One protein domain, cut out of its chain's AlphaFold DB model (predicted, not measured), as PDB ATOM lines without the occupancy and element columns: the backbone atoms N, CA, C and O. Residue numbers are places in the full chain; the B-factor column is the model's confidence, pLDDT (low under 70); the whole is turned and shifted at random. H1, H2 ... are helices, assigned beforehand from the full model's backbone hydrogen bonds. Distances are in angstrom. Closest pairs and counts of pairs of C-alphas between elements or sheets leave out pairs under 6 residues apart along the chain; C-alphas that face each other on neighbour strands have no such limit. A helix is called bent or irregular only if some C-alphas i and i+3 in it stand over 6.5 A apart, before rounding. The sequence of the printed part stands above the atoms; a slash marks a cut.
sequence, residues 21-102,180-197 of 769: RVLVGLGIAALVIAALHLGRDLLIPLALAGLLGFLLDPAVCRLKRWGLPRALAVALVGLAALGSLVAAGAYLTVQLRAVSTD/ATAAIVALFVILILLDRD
ATOM      1  N   ARG A  21     122.409  68.824  73.411       82.56
ATOM      2  CA  ARG A  21     121.141  68.083  73.273       82.56
ATOM      3  C   ARG A  21     120.255  68.237  74.507       82.56
ATOM      4  O   ARG A  21     119.061  68.476  74.353       82.56
ATOM      5  N   VAL A  22     120.833  68.145  75.706       84.81
ATOM      6  CA  VAL A  22     120.095  68.352  76.964       84.81
ATOM      7  C   VAL A  22     119.587  69.788  77.063       84.81
ATOM      8  O   VAL A  22     118.413  69.998  77.355       84.81
ATOM      9  N   LEU A  23     120.428  70.781  76.764       88.38
ATOM     10  CA  LEU A  23     120.053  72.194  76.845       88.38
ATOM     11  C   LEU A  23     118.958  72.558  75.833       88.38
ATOM     12  O   LEU A  23     117.983  73.216  76.192       88.38
ATOM     13  N   VAL A  24     119.070  72.079  74.592       89.44
ATOM     14  CA  VAL A  24     118.031  72.237  73.564       89.44
ATOM     15  C   VAL A  24     116.742  71.537  73.993       89.44
ATOM     16  O   VAL A  24     115.671  72.124  73.872       89.44
ATOM     17  N   GLY A  25     116.832  70.325  74.548       85.81
ATOM     18  CA  GLY A  25     115.677  69.599  75.079       85.81
ATOM     19  C   GLY A  25     114.954  70.368  76.187       85.81
ATOM     20  O   GLY A  25     113.737  70.541  76.119       85.81
ATOM     21  N   LEU A  26     115.695  70.901  77.164       88.69
ATOM     22  CA  LEU A  26     115.148  71.744  78.233       88.69
ATOM     23  C   LEU A  26     114.541  73.043  77.686       88.69
ATOM     24  O   LEU A  26     113.469  73.449  78.130       88.69
ATOM     25  N   GLY A  27     115.182  73.667  76.694       93.12
ATOM     26  CA  GLY A  27     114.666  74.860  76.024       93.12
ATOM     27  C   GLY A  27     113.341  74.604  75.300       93.12
ATOM     28  O   GLY A  27     112.396  75.377  75.456       93.12
ATOM     29  N   ILE A  28     113.236  73.492  74.566       90.44
ATOM     30  CA  ILE A  28     111.992  73.072  73.906       90.44
ATOM     31  C   ILE A  28     110.908  72.788  74.951       90.44
ATOM     32  O   ILE A  28     109.782  73.258  74.796       90.44
ATOM     33  N   ALA A  29     111.234  72.077  76.032       88.12
ATOM     34  CA  ALA A  29     110.281  71.785  77.100       88.12
ATOM     35  C   ALA A  29     109.748  73.069  77.759       88.12
ATOM     36  O   ALA A  29     108.536  73.225  77.906       88.12
ATOM     37  N   ALA A  30     110.627  74.019  78.091       92.88
ATOM     38  CA  ALA A  30     110.237  75.307  78.657       92.88
ATOM     39  C   ALA A  30     109.347  76.114  77.697       92.88
ATOM     40  O   ALA A  30     108.336  76.671  78.124       92.88
ATOM     41  N   LEU A  31     109.677  76.129  76.400       95.62
ATOM     42  CA  LEU A  31     108.869  76.788  75.372       95.62
ATOM     43  C   LEU A  31     107.472  76.165  75.259       95.62
ATOM     44  O   LEU A  31     106.483  76.893  75.200       95.62
ATOM     45  N   VAL A  32     107.378  74.832  75.261       92.44
ATOM     46  CA  VAL A  32     106.094  74.117  75.219       92.44
ATOM     47  C   VAL A  32     105.268  74.421  76.468       92.44
ATOM     48  O   VAL A  32     104.099  74.772  76.340       92.44
ATOM     49  N   ILE A  33     105.859  74.358  77.665       93.81
ATOM     50  CA  ILE A  33     105.161  74.675  78.921       93.81
ATOM     51  C   ILE A  33     104.661  76.125  78.913       93.81
ATOM     52  O   ILE A  33     103.500  76.374  79.239       93.81
ATOM     53  N   ALA A  34     105.495  77.076  78.482       94.31
ATOM     54  CA  ALA A  34     105.106  78.478  78.361       94.31
ATOM     55  C   ALA A  34     103.960  78.667  77.355       94.31
ATOM     56  O   ALA A  34     102.990  79.361  77.659       94.31
ATOM     57  N   ALA A  35     104.021  78.009  76.192       94.81
ATOM     58  CA  ALA A  35     102.960  78.048  75.189       94.81
ATOM     59  C   ALA A  35     101.644  77.444  75.711       94.81
ATOM     60  O   ALA A  35     100.580  78.024  75.496       94.81
ATOM     61  N   LEU A  36     101.701  76.327  76.444       94.25
ATOM     62  CA  LEU A  36     100.524  75.705  77.058       94.25
ATOM     63  C   LEU A  36      99.908  76.578  78.159       94.25
ATOM     64  O   LEU A  36      98.686  76.595  78.315       94.25
ATOM     65  N   HIS A  37     100.735  77.295  78.924       94.00
ATOM     66  CA  HIS A  37     100.264  78.188  79.980       94.00
ATOM     67  C   HIS A  37      99.652  79.475  79.413       94.00
ATOM     68  O   HIS A  37      98.551  79.861  79.804       94.00
ATOM     69  N   LEU A  38     100.327  80.113  78.451       95.06
ATOM     70  CA  LEU A  38      99.846  81.328  77.784       95.06
ATOM     71  C   LEU A  38      98.610  81.052  76.915       95.06
ATOM     72  O   LEU A  38      97.705  81.875  76.851       95.06
ATOM     73  N   GLY A  39      98.544  79.879  76.279       93.25
ATOM     74  CA  GLY A  39      97.429  79.458  75.429       93.25
ATOM     75  C   GLY A  39      96.211  78.912  76.179       93.25
ATOM     76  O   GLY A  39      95.278  78.440  75.530       93.25
ATOM     77  N   ARG A  40      96.193  78.939  77.521       93.12
ATOM     78  CA  ARG A  40      95.165  78.279  78.349       93.12
ATOM     79  C   ARG A  40      93.725  78.659  77.980       93.12
ATOM     80  O   ARG A  40      92.867  77.783  77.969       93.12
ATOM     81  N   ASP A  41      93.473  79.913  77.603       90.31
ATOM     82  CA  ASP A  41      92.124  80.413  77.294       90.31
ATOM     83  C   ASP A  41      91.533  79.770  76.024       90.31
ATOM     84  O   ASP A  41      90.317  79.674  75.879       90.31
ATOM     85  N   LEU A  42      92.391  79.272  75.124       93.12
ATOM     86  CA  LEU A  42      92.006  78.535  73.918       93.12
ATOM     87  C   LEU A  42      92.142  77.017  74.102       93.12
ATOM     88  O   LEU A  42      91.271  76.249  73.688       93.12
ATOM     89  N   LEU A  43      93.244  76.581  74.718       94.38
ATOM     90  CA  LEU A  43      93.595  75.168  74.847       94.38
ATOM     91  C   LEU A  43      92.689  74.430  75.831       94.38
ATOM     92  O   LEU A  43      92.347  73.279  75.570       94.38
ATOM     93  N   ILE A  44      92.260  75.074  76.923       93.75
ATOM     94  CA  ILE A  44      91.364  74.447  77.899       93.75
ATOM     95  C   ILE A  44      90.009  74.101  77.257       93.75
ATOM     96  O   ILE A  44      89.617  72.932  77.336       93.75
ATOM     97  N   PRO A  45      89.296  75.036  76.586       93.81
ATOM     98  CA  PRO A  45      88.050  74.695  75.906       93.81
ATOM     99  C   PRO A  45      88.212  73.605  74.847       93.81
ATOM    100  O   PRO A  45      87.363  72.724  74.746       93.81
ATOM    101  N   LEU A  46      89.312  73.635  74.088       93.75
ATOM    102  CA  LEU A  46      89.606  72.636  73.061       93.75
ATOM    103  C   LEU A  46      89.861  71.245  73.664       93.75
ATOM    104  O   LEU A  46      89.329  70.254  73.168       93.75
ATOM    105  N   ALA A  47      90.637  71.163  74.748       92.94
ATOM    106  CA  ALA A  47      90.933  69.910  75.437       92.94
ATOM    107  C   ALA A  47      89.678  69.312  76.092       92.94
ATOM    108  O   ALA A  47      89.412  68.119  75.936       92.94
ATOM    109  N   LEU A  48      88.866  70.144  76.758       92.75
ATOM    110  CA  LEU A  48      87.559  69.736  77.287       92.75
ATOM    111  C   LEU A  48      86.633  69.257  76.170       92.75
ATOM    112  O   LEU A  48      85.970  68.233  76.325       92.75
ATOM    113  N   ALA A  49      86.605  69.959  75.036       93.56
ATOM    114  CA  ALA A  49      85.785  69.571  73.902       93.56
ATOM    115  C   ALA A  49      86.235  68.253  73.267       93.56
ATOM    116  O   ALA A  49      85.389  67.435  72.917       93.56
ATOM    117  N   GLY A  50      87.544  68.004  73.171       91.00
ATOM    118  CA  GLY A  50      88.081  66.709  72.754       91.00
ATOM    119  C   GLY A  50      87.660  65.586  73.705       91.00
ATOM    120  O   GLY A  50      87.150  64.559  73.259       91.00
ATOM    121  N   LEU A  51      87.786  65.809  75.017       89.88
ATOM    122  CA  LEU A  51      87.393  64.840  76.044       89.88
ATOM    123  C   LEU A  51      85.889  64.522  76.002       89.88
ATOM    124  O   LEU A  51      85.496  63.355  75.963       89.88
ATOM    125  N   LEU A  52      85.044  65.556  75.977       89.50
ATOM    126  CA  LEU A  52      83.591  65.416  75.869       89.50
ATOM    127  C   LEU A  52      83.183  64.820  74.519       89.50
ATOM    128  O   LEU A  52      82.263  64.009  74.466       89.50
ATOM    129  N   GLY A  53      83.890  65.161  73.443       90.31
ATOM    130  CA  GLY A  53      83.725  64.551  72.130       90.31
ATOM    131  C   GLY A  53      83.906  63.036  72.200       90.31
ATOM    132  O   GLY A  53      83.021  62.303  71.771       90.31
ATOM    133  N   PHE A  54      84.977  62.549  72.834       85.75
ATOM    134  CA  PHE A  54      85.183  61.110  73.042       85.75
ATOM    135  C   PHE A  54      84.107  60.454  73.916       85.75
ATOM    136  O   PHE A  54      83.775  59.286  73.703       85.75
ATOM    137  N   LEU A  55      83.558  61.183  74.891       86.75
ATOM    138  CA  LEU A  55      82.481  60.689  75.751       86.75
ATOM    139  C   LEU A  55      81.138  60.585  75.009       86.75
ATOM    140  O   LEU A  55      80.390  59.631  75.222       86.75
ATOM    141  N   LEU A  56      80.830  61.554  74.144       89.94
ATOM    142  CA  LEU A  56      79.554  61.659  73.428       89.94
ATOM    143  C   LEU A  56      79.539  60.899  72.092       89.94
ATOM    144  O   LEU A  56      78.469  60.506  71.625       89.94
ATOM    145  N   ASP A  57      80.701  60.647  71.489       88.38
ATOM    146  CA  ASP A  57      80.838  59.945  70.207       88.38
ATOM    147  C   ASP A  57      80.126  58.576  70.162       88.38
ATOM    148  O   ASP A  57      79.384  58.337  69.206       88.38
ATOM    149  N   PRO A  58      80.191  57.706  71.196       86.62
ATOM    150  CA  PRO A  58      79.435  56.453  71.200       86.62
ATOM    151  C   PRO A  58      77.918  56.645  71.047       86.62
ATOM    152  O   PRO A  58      77.254  55.814  70.423       86.62
ATOM    153  N   ALA A  59      77.356  57.730  71.596       89.88
ATOM    154  CA  ALA A  59      75.939  58.052  71.440       89.88
ATOM    155  C   ALA A  59      75.628  58.487  69.999       89.88
ATOM    156  O   ALA A  59      74.679  57.979  69.399       89.88
ATOM    157  N   VAL A  60      76.474  59.339  69.408       90.75
ATOM    158  CA  VAL A  60      76.359  59.762  68.000       90.75
ATOM    159  C   VAL A  60      76.450  58.555  67.060       90.75
ATOM    160  O   VAL A  60      75.619  58.403  66.164       90.75
ATOM    161  N   CYS A  61      77.407  57.649  67.285       87.88
ATOM    162  CA  CYS A  61      77.554  56.427  66.497       87.88
ATOM    163  C   CYS A  61      76.336  55.503  66.616       87.88
ATOM    164  O   CYS A  61      75.931  54.918  65.613       87.88
ATOM    165  N   ARG A  62      75.723  55.378  67.803       90.62
ATOM    166  CA  ARG A  62      74.479  54.605  67.973       90.62
ATOM    167  C   ARG A  62      73.320  55.196  67.171       90.62
ATOM    168  O   ARG A  62      72.667  54.454  66.447       90.62
ATOM    169  N   LEU A  63      73.118  56.512  67.222       92.62
ATOM    170  CA  LEU A  63      72.094  57.196  66.420       92.62
ATOM    171  C   LEU A  63      72.353  57.056  64.910       92.62
ATOM    172  O   LEU A  63      71.424  56.812  64.145       92.62
ATOM    173  N   LYS A  64      73.620  57.123  64.477       91.38
ATOM    174  CA  LYS A  64      74.007  56.867  63.079       91.38
ATOM    175  C   LYS A  64      73.696  55.426  62.652       91.38
ATOM    176  O   LYS A  64      73.233  55.212  61.537       91.38
ATOM    177  N   ARG A  65      73.901  54.440  63.536       90.75
ATOM    178  CA  ARG A  65      73.527  53.031  63.288       90.75
ATOM    179  C   ARG A  65      72.014  52.831  63.165       90.75
ATOM    180  O   ARG A  65      71.598  51.896  62.498       90.75
ATOM    181  N   TRP A  66      71.202  53.715  63.746       93.56
ATOM    182  CA  TRP A  66      69.748  53.751  63.541       93.56
ATOM    183  C   TRP A  66      69.321  54.465  62.245       93.56
ATOM    184  O   TRP A  66      68.131  54.652  62.017       93.56
ATOM    185  N   GLY A  67      70.271  54.859  61.388       93.06
ATOM    186  CA  GLY A  67      70.004  55.423  60.061       93.06
ATOM    187  C   GLY A  67      69.966  56.952  59.991       93.06
ATOM    188  O   GLY A  67      69.730  57.500  58.917       93.06
ATOM    189  N   LEU A  68      70.219  57.670  61.093       93.56
ATOM    190  CA  LEU A  68      70.254  59.137  61.077       93.56
ATOM    191  C   LEU A  68      71.538  59.674  60.410       93.56
ATOM    192  O   LEU A  68      72.634  59.176  60.692       93.56
ATOM    193  N   PRO A  69      71.450  60.740  59.585       93.19
ATOM    194  CA  PRO A  69      72.632  61.407  59.056       93.19
ATOM    195  C   PRO A  69      73.430  62.050  60.195       93.19
ATOM    196  O   PRO A  69      72.869  62.550  61.175       93.19
ATOM    197  N   ARG A  70      74.761  62.068  60.053       88.94
ATOM    198  CA  ARG A  70      75.700  62.480  61.111       88.94
ATOM    199  C   ARG A  70      75.354  63.838  61.724       88.94
ATOM    200  O   ARG A  70      75.340  63.953  62.942       88.94
ATOM    201  N   ALA A  71      75.028  64.834  60.899       91.94
ATOM    202  CA  ALA A  71      74.704  66.178  61.374       91.94
ATOM    203  C   ALA A  71      73.493  66.195  62.326       91.94
ATOM    204  O   ALA A  71      73.548  66.846  63.365       91.94
ATOM    205  N   LEU A  72      72.437  65.427  62.021       93.50
ATOM    206  CA  LEU A  72      71.266  65.313  62.898       93.50
ATOM    207  C   LEU A  72      71.596  64.546  64.178       93.50
ATOM    208  O   LEU A  72      71.180  64.965  65.253       93.50
ATOM    209  N   ALA A  73      72.373  63.464  64.086       93.88
ATOM    210  CA  ALA A  73      72.808  62.719  65.266       93.88
ATOM    211  C   ALA A  73      73.631  63.602  66.223       93.88
ATOM    212  O   ALA A  73      73.372  63.611  67.424       93.88
ATOM    213  N   VAL A  74      74.573  64.394  65.696       93.25
ATOM    214  CA  VAL A  74      75.369  65.350  66.486       93.25
ATOM    215  C   VAL A  74      74.489  66.447  67.078       93.25
ATOM    216  O   VAL A  74      74.620  66.737  68.264       93.25
ATOM    217  N   ALA A  75      73.568  67.024  66.301       92.50
ATOM    218  CA  ALA A  75      72.653  68.048  66.795       92.50
ATOM    219  C   ALA A  75      71.764  67.519  67.931       92.50
ATOM    220  O   ALA A  75      71.645  68.172  68.963       92.50
ATOM    221  N   LEU A  76      71.198  66.316  67.785       94.19
ATOM    222  CA  LEU A  76      70.369  65.684  68.813       94.19
ATOM    223  C   LEU A  76      71.165  65.393  70.089       94.19
ATOM    224  O   LEU A  76      70.714  65.743  71.175       94.19
ATOM    225  N   VAL A  77      72.358  64.799  69.972       94.00
ATOM    226  CA  VAL A  77      73.216  64.513  71.136       94.00
ATOM    227  C   VAL A  77      73.689  65.804  71.801       94.00
ATOM    228  O   VAL A  77      73.650  65.906  73.023       94.00
ATOM    229  N   GLY A  78      74.091  66.806  71.017       91.44
ATOM    230  CA  GLY A  78      74.525  68.107  71.522       91.44
ATOM    231  C   GLY A  78      73.404  68.856  72.244       91.44
ATOM    232  O   GLY A  78      73.611  69.334  73.358       91.44
ATOM    233  N   LEU A  79      72.202  68.899  71.661       92.44
ATOM    234  CA  LEU A  79      71.018  69.488  72.293       92.44
ATOM    235  C   LEU A  79      70.611  68.726  73.555       92.44
ATOM    236  O   LEU A  79      70.268  69.359  74.549       92.44
ATOM    237  N   ALA A  80      70.686  67.394  73.553       92.56
ATOM    238  CA  ALA A  80      70.407  66.588  74.737       92.56
ATOM    239  C   ALA A  80      71.431  66.847  75.855       92.56
ATOM    240  O   ALA A  80      71.045  67.042  77.007       92.56
ATOM    241  N   ALA A  81      72.725  66.916  75.526       89.44
ATOM    242  CA  ALA A  81      73.785  67.217  76.485       89.44
ATOM    243  C   ALA A  81      73.626  68.629  77.070       89.44
ATOM    244  O   ALA A  81      73.582  68.788  78.291       89.44
ATOM    245  N   LEU A  82      73.451  69.649  76.223       88.94
ATOM    246  CA  LEU A  82      73.226  71.025  76.669       88.94
ATOM    247  C   LEU A  82      71.929  71.145  77.482       88.94
ATOM    248  O   LEU A  82      71.920  71.757  78.547       88.94
ATOM    249  N   GLY A  83      70.854  70.510  77.016       89.00
ATOM    250  CA  GLY A  83      69.571  70.455  77.708       89.00
ATOM    251  C   GLY A  83      69.687  69.818  79.090       89.00
ATOM    252  O   GLY A  83      69.132  70.352  80.046       89.00
ATOM    253  N   SER A  84      70.465  68.742  79.231       86.25
ATOM    254  CA  SER A  84      70.707  68.099  80.529       86.25
ATOM    255  C   SER A  84      71.457  69.010  81.509       86.25
ATOM    256  O   SER A  84      71.092  69.070  82.682       86.25
ATOM    257  N   LEU A  85      72.437  69.790  81.033       84.31
ATOM    258  CA  LEU A  85      73.161  70.769  81.850       84.31
ATOM    259  C   LEU A  85      72.256  71.924  82.288       84.31
ATOM    260  O   LEU A  85      72.261  72.304  83.459       84.31
ATOM    261  N   VAL A  86      71.449  72.460  81.367       85.81
ATOM    262  CA  VAL A  86      70.480  73.523  81.670       85.81
ATOM    263  C   VAL A  86      69.430  73.027  82.664       85.81
ATOM    264  O   VAL A  86      69.145  73.718  83.640       85.81
ATOM    265  N   ALA A  87      68.901  71.816  82.469       85.19
ATOM    266  CA  ALA A  87      67.947  71.198  83.383       85.19
ATOM    267  C   ALA A  87      68.553  70.988  84.779       85.19
ATOM    268  O   ALA A  87      67.920  71.341  85.773       85.19
ATOM    269  N   ALA A  88      69.793  70.496  84.865       81.25
ATOM    270  CA  ALA A  88      70.502  70.330  86.132       81.25
ATOM    271  C   ALA A  88      70.735  71.673  86.849       81.25
ATOM    272  O   ALA A  88      70.498  71.777  88.051       81.25
ATOM    273  N   GLY A  89      71.140  72.721  86.122       82.06
ATOM    274  CA  GLY A  89      71.333  74.063  86.683       82.06
ATOM    275  C   GLY A  89      70.029  74.716  87.155       82.06
ATOM    276  O   GLY A  89      69.980  75.314  88.234       82.06
ATOM    277  N   ALA A  90      68.948  74.565  86.385       84.19
ATOM    278  CA  ALA A  90      67.619  75.031  86.772       84.19
ATOM    279  C   ALA A  90      67.118  74.298  88.024       84.19
ATOM    280  O   ALA A  90      66.660  74.937  88.972       84.19
ATOM    281  N   TYR A  91      67.279  72.974  88.063       83.38
ATOM    282  CA  TYR A  91      66.926  72.146  89.212       83.38
ATOM    283  C   TYR A  91      67.719  72.535  90.469       83.38
ATOM    284  O   TYR A  91      67.124  72.765  91.520       83.38
ATOM    285  N   LEU A  92      69.039  72.728  90.354       81.38
ATOM    286  CA  LEU A  92      69.880  73.224  91.448       81.38
ATOM    287  C   LEU A  92      69.405  74.595  91.953       81.38
ATOM    288  O   LEU A  92      69.355  74.821  93.157       81.38
ATOM    289  N   THR A  93      69.016  75.500  91.052       81.56
ATOM    290  CA  THR A  93      68.506  76.830  91.424       81.56
ATOM    291  C   THR A  93      67.204  76.734  92.220       81.56
ATOM    292  O   THR A  93      67.044  77.436  93.218       81.56
ATOM    293  N   VAL A  94      66.279  75.862  91.806       85.88
ATOM    294  CA  VAL A  94      65.035  75.601  92.546       85.88
ATOM    295  C   VAL A  94      65.348  75.040  93.933       85.88
ATOM    296  O   VAL A  94      64.813  75.531  94.926       85.88
ATOM    297  N   GLN A  95      66.274  74.085  94.019       82.25
ATOM    298  CA  GLN A  95      66.633  73.461  95.288       82.25
ATOM    299  C   GLN A  95      67.350  74.427  96.242       82.25
ATOM    300  O   GLN A  95      67.058  74.448  97.434       82.25
ATOM    301  N   LEU A  96      68.245  75.274  95.729       78.19
ATOM    302  CA  LEU A  96      68.918  76.310  96.517       78.19
ATOM    303  C   LEU A  96      67.931  77.348  97.059       78.19
ATOM    304  O   LEU A  96      68.079  77.801  98.193       78.19
ATOM    305  N   ARG A  97      66.903  77.713  96.281       81.00
ATOM    306  CA  ARG A  97      65.834  78.604  96.756       81.00
ATOM    307  C   ARG A  97      65.021  77.972  97.879       81.00
ATOM    308  O   ARG A  97      64.723  78.665  98.847       81.00
ATOM    309  N   ALA A  98      64.710  76.678  97.782       78.88
ATOM    310  CA  ALA A  98      64.055  75.945  98.865       78.88
ATOM    311  C   ALA A  98      64.900  75.990 100.152       78.88
ATOM    312  O   ALA A  98      64.420  76.445 101.184       78.88
ATOM    313  N   VAL A  99      66.200  75.677 100.061       76.00
ATOM    314  CA  VAL A  99      67.129  75.751 101.207       76.00
ATOM    315  C   VAL A  99      67.216  77.165 101.793       76.00
ATOM    316  O   VAL A  99      67.243  77.326 103.009       76.00
ATOM    317  N   SER A 100      67.237  78.203 100.950       79.38
ATOM    318  CA  SER A 100      67.269  79.597 101.412       79.38
ATOM    319  C   SER A 100      65.981  80.026 102.118       79.38
ATOM    320  O   SER A 100      66.033  80.944 102.934       79.38
ATOM    321  N   THR A 101      64.844  79.413 101.788       80.50
ATOM    322  CA  THR A 101      63.544  79.729 102.400       80.50
ATOM    323  C   THR A 101      63.437  79.089 103.785       80.50
ATOM    324  O   THR A 101      62.982  79.738 104.723       80.50
ATOM    325  N   ASP A 102      63.969  77.874 103.939       80.31
ATOM    326  CA  ASP A 102      63.971  77.116 105.201       80.31
ATOM    327  C   ASP A 102      65.166  77.455 106.120       80.31
ATOM    328  O   ASP A 102      65.315  76.907 107.215       80.31
ATOM    329  N   ALA A 180      80.272  81.728  78.904       88.81
ATOM    330  CA  ALA A 180      81.023  81.928  77.669       88.81
ATOM    331  C   ALA A 180      81.970  80.750  77.414       88.81
ATOM    332  O   ALA A 180      81.961  80.187  76.321       88.81
ATOM    333  N   THR A 181      82.712  80.306  78.433       88.25
ATOM    334  CA  THR A 181      83.566  79.115  78.332       88.25
ATOM    335  C   THR A 181      82.752  77.874  77.967       88.25
ATOM    336  O   THR A 181      83.132  77.144  77.058       88.25
ATOM    337  N   ALA A 182      81.605  77.649  78.614       88.88
ATOM    338  CA  ALA A 182      80.722  76.524  78.311       88.88
ATOM    339  C   ALA A 182      80.165  76.587  76.879       88.88
ATOM    340  O   ALA A 182      80.116  75.562  76.203       88.88
ATOM    341  N   ALA A 183      79.794  77.773  76.392       90.69
ATOM    342  CA  ALA A 183      79.337  77.973  75.020       90.69
ATOM    343  C   ALA A 183      80.449  77.691  73.997       90.69
ATOM    344  O   ALA A 183      80.201  77.018  72.997       90.69
ATOM    345  N   ILE A 184      81.682  78.139  74.266       93.06
ATOM    346  CA  ILE A 184      82.855  77.852  73.425       93.06
ATOM    347  C   ILE A 184      83.162  76.349  73.421       93.06
ATOM    348  O   ILE A 184      83.377  75.772  72.357       93.06
ATOM    349  N   VAL A 185      83.138  75.696  74.588       94.00
ATOM    350  CA  VAL A 185      83.308  74.238  74.694       94.00
ATOM    351  C   VAL A 185      82.226  73.521  73.894       94.00
ATOM    352  O   VAL A 185      82.553  72.661  73.085       94.00
ATOM    353  N   ALA A 186      80.952  73.884  74.064       91.88
ATOM    354  CA  ALA A 186      79.843  73.274  73.336       91.88
ATOM    355  C   ALA A 186      79.995  73.442  71.816       91.88
ATOM    356  O   ALA A 186      79.789  72.486  71.070       91.88
ATOM    357  N   LEU A 187      80.423  74.624  71.362       93.50
ATOM    358  CA  LEU A 187      80.732  74.877  69.958       93.50
ATOM    359  C   LEU A 187      81.841  73.943  69.457       93.50
ATOM    360  O   LEU A 187      81.649  73.262  68.450       93.50
ATOM    361  N   PHE A 188      82.975  73.858  70.160       94.56
ATOM    362  CA  PHE A 188      84.060  72.958  69.768       94.56
ATOM    363  C   PHE A 188      83.652  71.485  69.815       94.56
ATOM    364  O   PHE A 188      84.029  70.742  68.915       94.56
ATOM    365  N   VAL A 189      82.849  71.058  70.795       94.19
ATOM    366  CA  VAL A 189      82.314  69.687  70.863       94.19
ATOM    367  C   VAL A 189      81.499  69.382  69.612       94.19
ATOM    368  O   VAL A 189      81.720  68.353  68.975       94.19
ATOM    369  N   ILE A 190      80.585  70.277  69.227       92.44
ATOM    370  CA  ILE A 190      79.751  70.101  68.033       92.44
ATOM    371  C   ILE A 190      80.624  70.023  66.775       92.44
ATOM    372  O   ILE A 190      80.434  69.112  65.972       92.44
ATOM    373  N   LEU A 191      81.603  70.921  66.622       92.00
ATOM    374  CA  LEU A 191      82.510  70.922  65.468       92.00
ATOM    375  C   LEU A 191      83.370  69.652  65.404       92.00
ATOM    376  O   LEU A 191      83.461  69.028  64.350       92.00
ATOM    377  N   ILE A 192      83.949  69.226  66.530       90.88
ATOM    378  CA  ILE A 192      84.758  68.002  66.613       90.88
ATOM    379  C   ILE A 192      83.912  66.772  66.272       90.88
ATOM    380  O   ILE A 192      84.361  65.912  65.521       90.88
ATOM    381  N   LEU A 193      82.680  66.679  66.779       90.44
ATOM    382  CA  LEU A 193      81.795  65.550  66.486       90.44
ATOM    383  C   LEU A 193      81.326  65.537  65.021       90.44
ATOM    384  O   LEU A 193      81.220  64.459  64.417       90.44
ATOM    385  N   LEU A 194      81.071  66.712  64.439       90.88
ATOM    386  CA  LEU A 194      80.638  66.854  63.051       90.88
ATOM    387  C   LEU A 194      81.749  66.451  62.069       90.88
ATOM    388  O   LEU A 194      81.500  65.616  61.201       90.88
ATOM    389  N   ASP A 195      82.970  66.951  62.278       86.88
ATOM    390  CA  ASP A 195      84.102  66.821  61.348       86.88
ATOM    391  C   ASP A 195      85.189  65.828  61.797       86.88
ATOM    392  O   ASP A 195      86.302  65.838  61.260       86.88
ATOM    393  N   ARG A 196      84.895  64.937  62.756       83.25
ATOM    394  CA  ARG A 196      85.907  64.045  63.363       83.25
ATOM    395  C   ARG A 196      86.734  63.243  62.356       83.25
ATOM    396  O   ARG A 196      87.923  63.072  62.599       83.25
ATOM    397  N   ASP A 197      86.149  62.772  61.255       81.25
ATOM    398  CA  ASP A 197      86.892  61.967  60.270       81.25
ATOM    399  C   ASP A 197      87.984  62.829  59.616       81.25
ATOM    400  O   ASP A 197      89.152  62.454  59.587       81.25
TER     401      ASP A 197
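AT A GLANCE: This is residues 21 to 102 and 180 to 197 of the 769 residues of the protein "GAF domain-containing protein" of Stenotrophomonas koreensis (UniProt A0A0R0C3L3). A small body, in which H4 packs on H2a and on the first part of H3, has two helical arms sticking out: residues 21 to 34 of H1, and residues 83 to 102, of which 83 to 101 belong to H3. The printed part has 100 residues, with four named helices, H1 to H4 in order, and no named strand: all helix. It spans 60 by 49 by 18 A, flat and only just extended, close to loose, with a radius of gyration of the C-alphas of 19.3 A.

HOW THE PARTS SIT: H1, residues 21 to 38, is followed by H2, residues 40 to 65, by its hydrogen bonds assigned as one helix but bent, with C-alphas 55 and 58 6.9 A apart; its arms H2a, residues 40 to 55, and H2b, residues 58 to 65, stand at a steep tilt of 53 degrees. H1 and H2a are close but not clearly touching, the closest C-alphas being those of Leu 36 and Leu 43, 7.3 A. H2b and H3, residues 70 to 101, form a hairpin, H3 touching with residues 70 to 77 alone, closest at C-alphas Val 60 and Ala 73, 5.4 A. H4, residues 180 to 197, touches H2a at a steep tilt of 52 degrees, closest at C-alphas Ala 49 and Val 189, 4.6 A. Every O i to N i+4 pair is within hydrogen-bond range in H1, H2b and H3, against 11 of 12 in H2a and 13 of 14 in H4.

IN THESE COORDINATES: H1 begins at C-alpha 21, (121.141, 68.083, 73.273); H3 is 46.4 A long; H4, irregular with C-alphas 194 and 197 8.4 A apart, ends at C-alpha 197, (86.892, 61.967, 60.270).

THE WHOLE: Residues 103 to 179 are not printed, and C-alphas 102 and 180 are 32.7 A apart across the cut. No printed residue is under 70 in pLDDT.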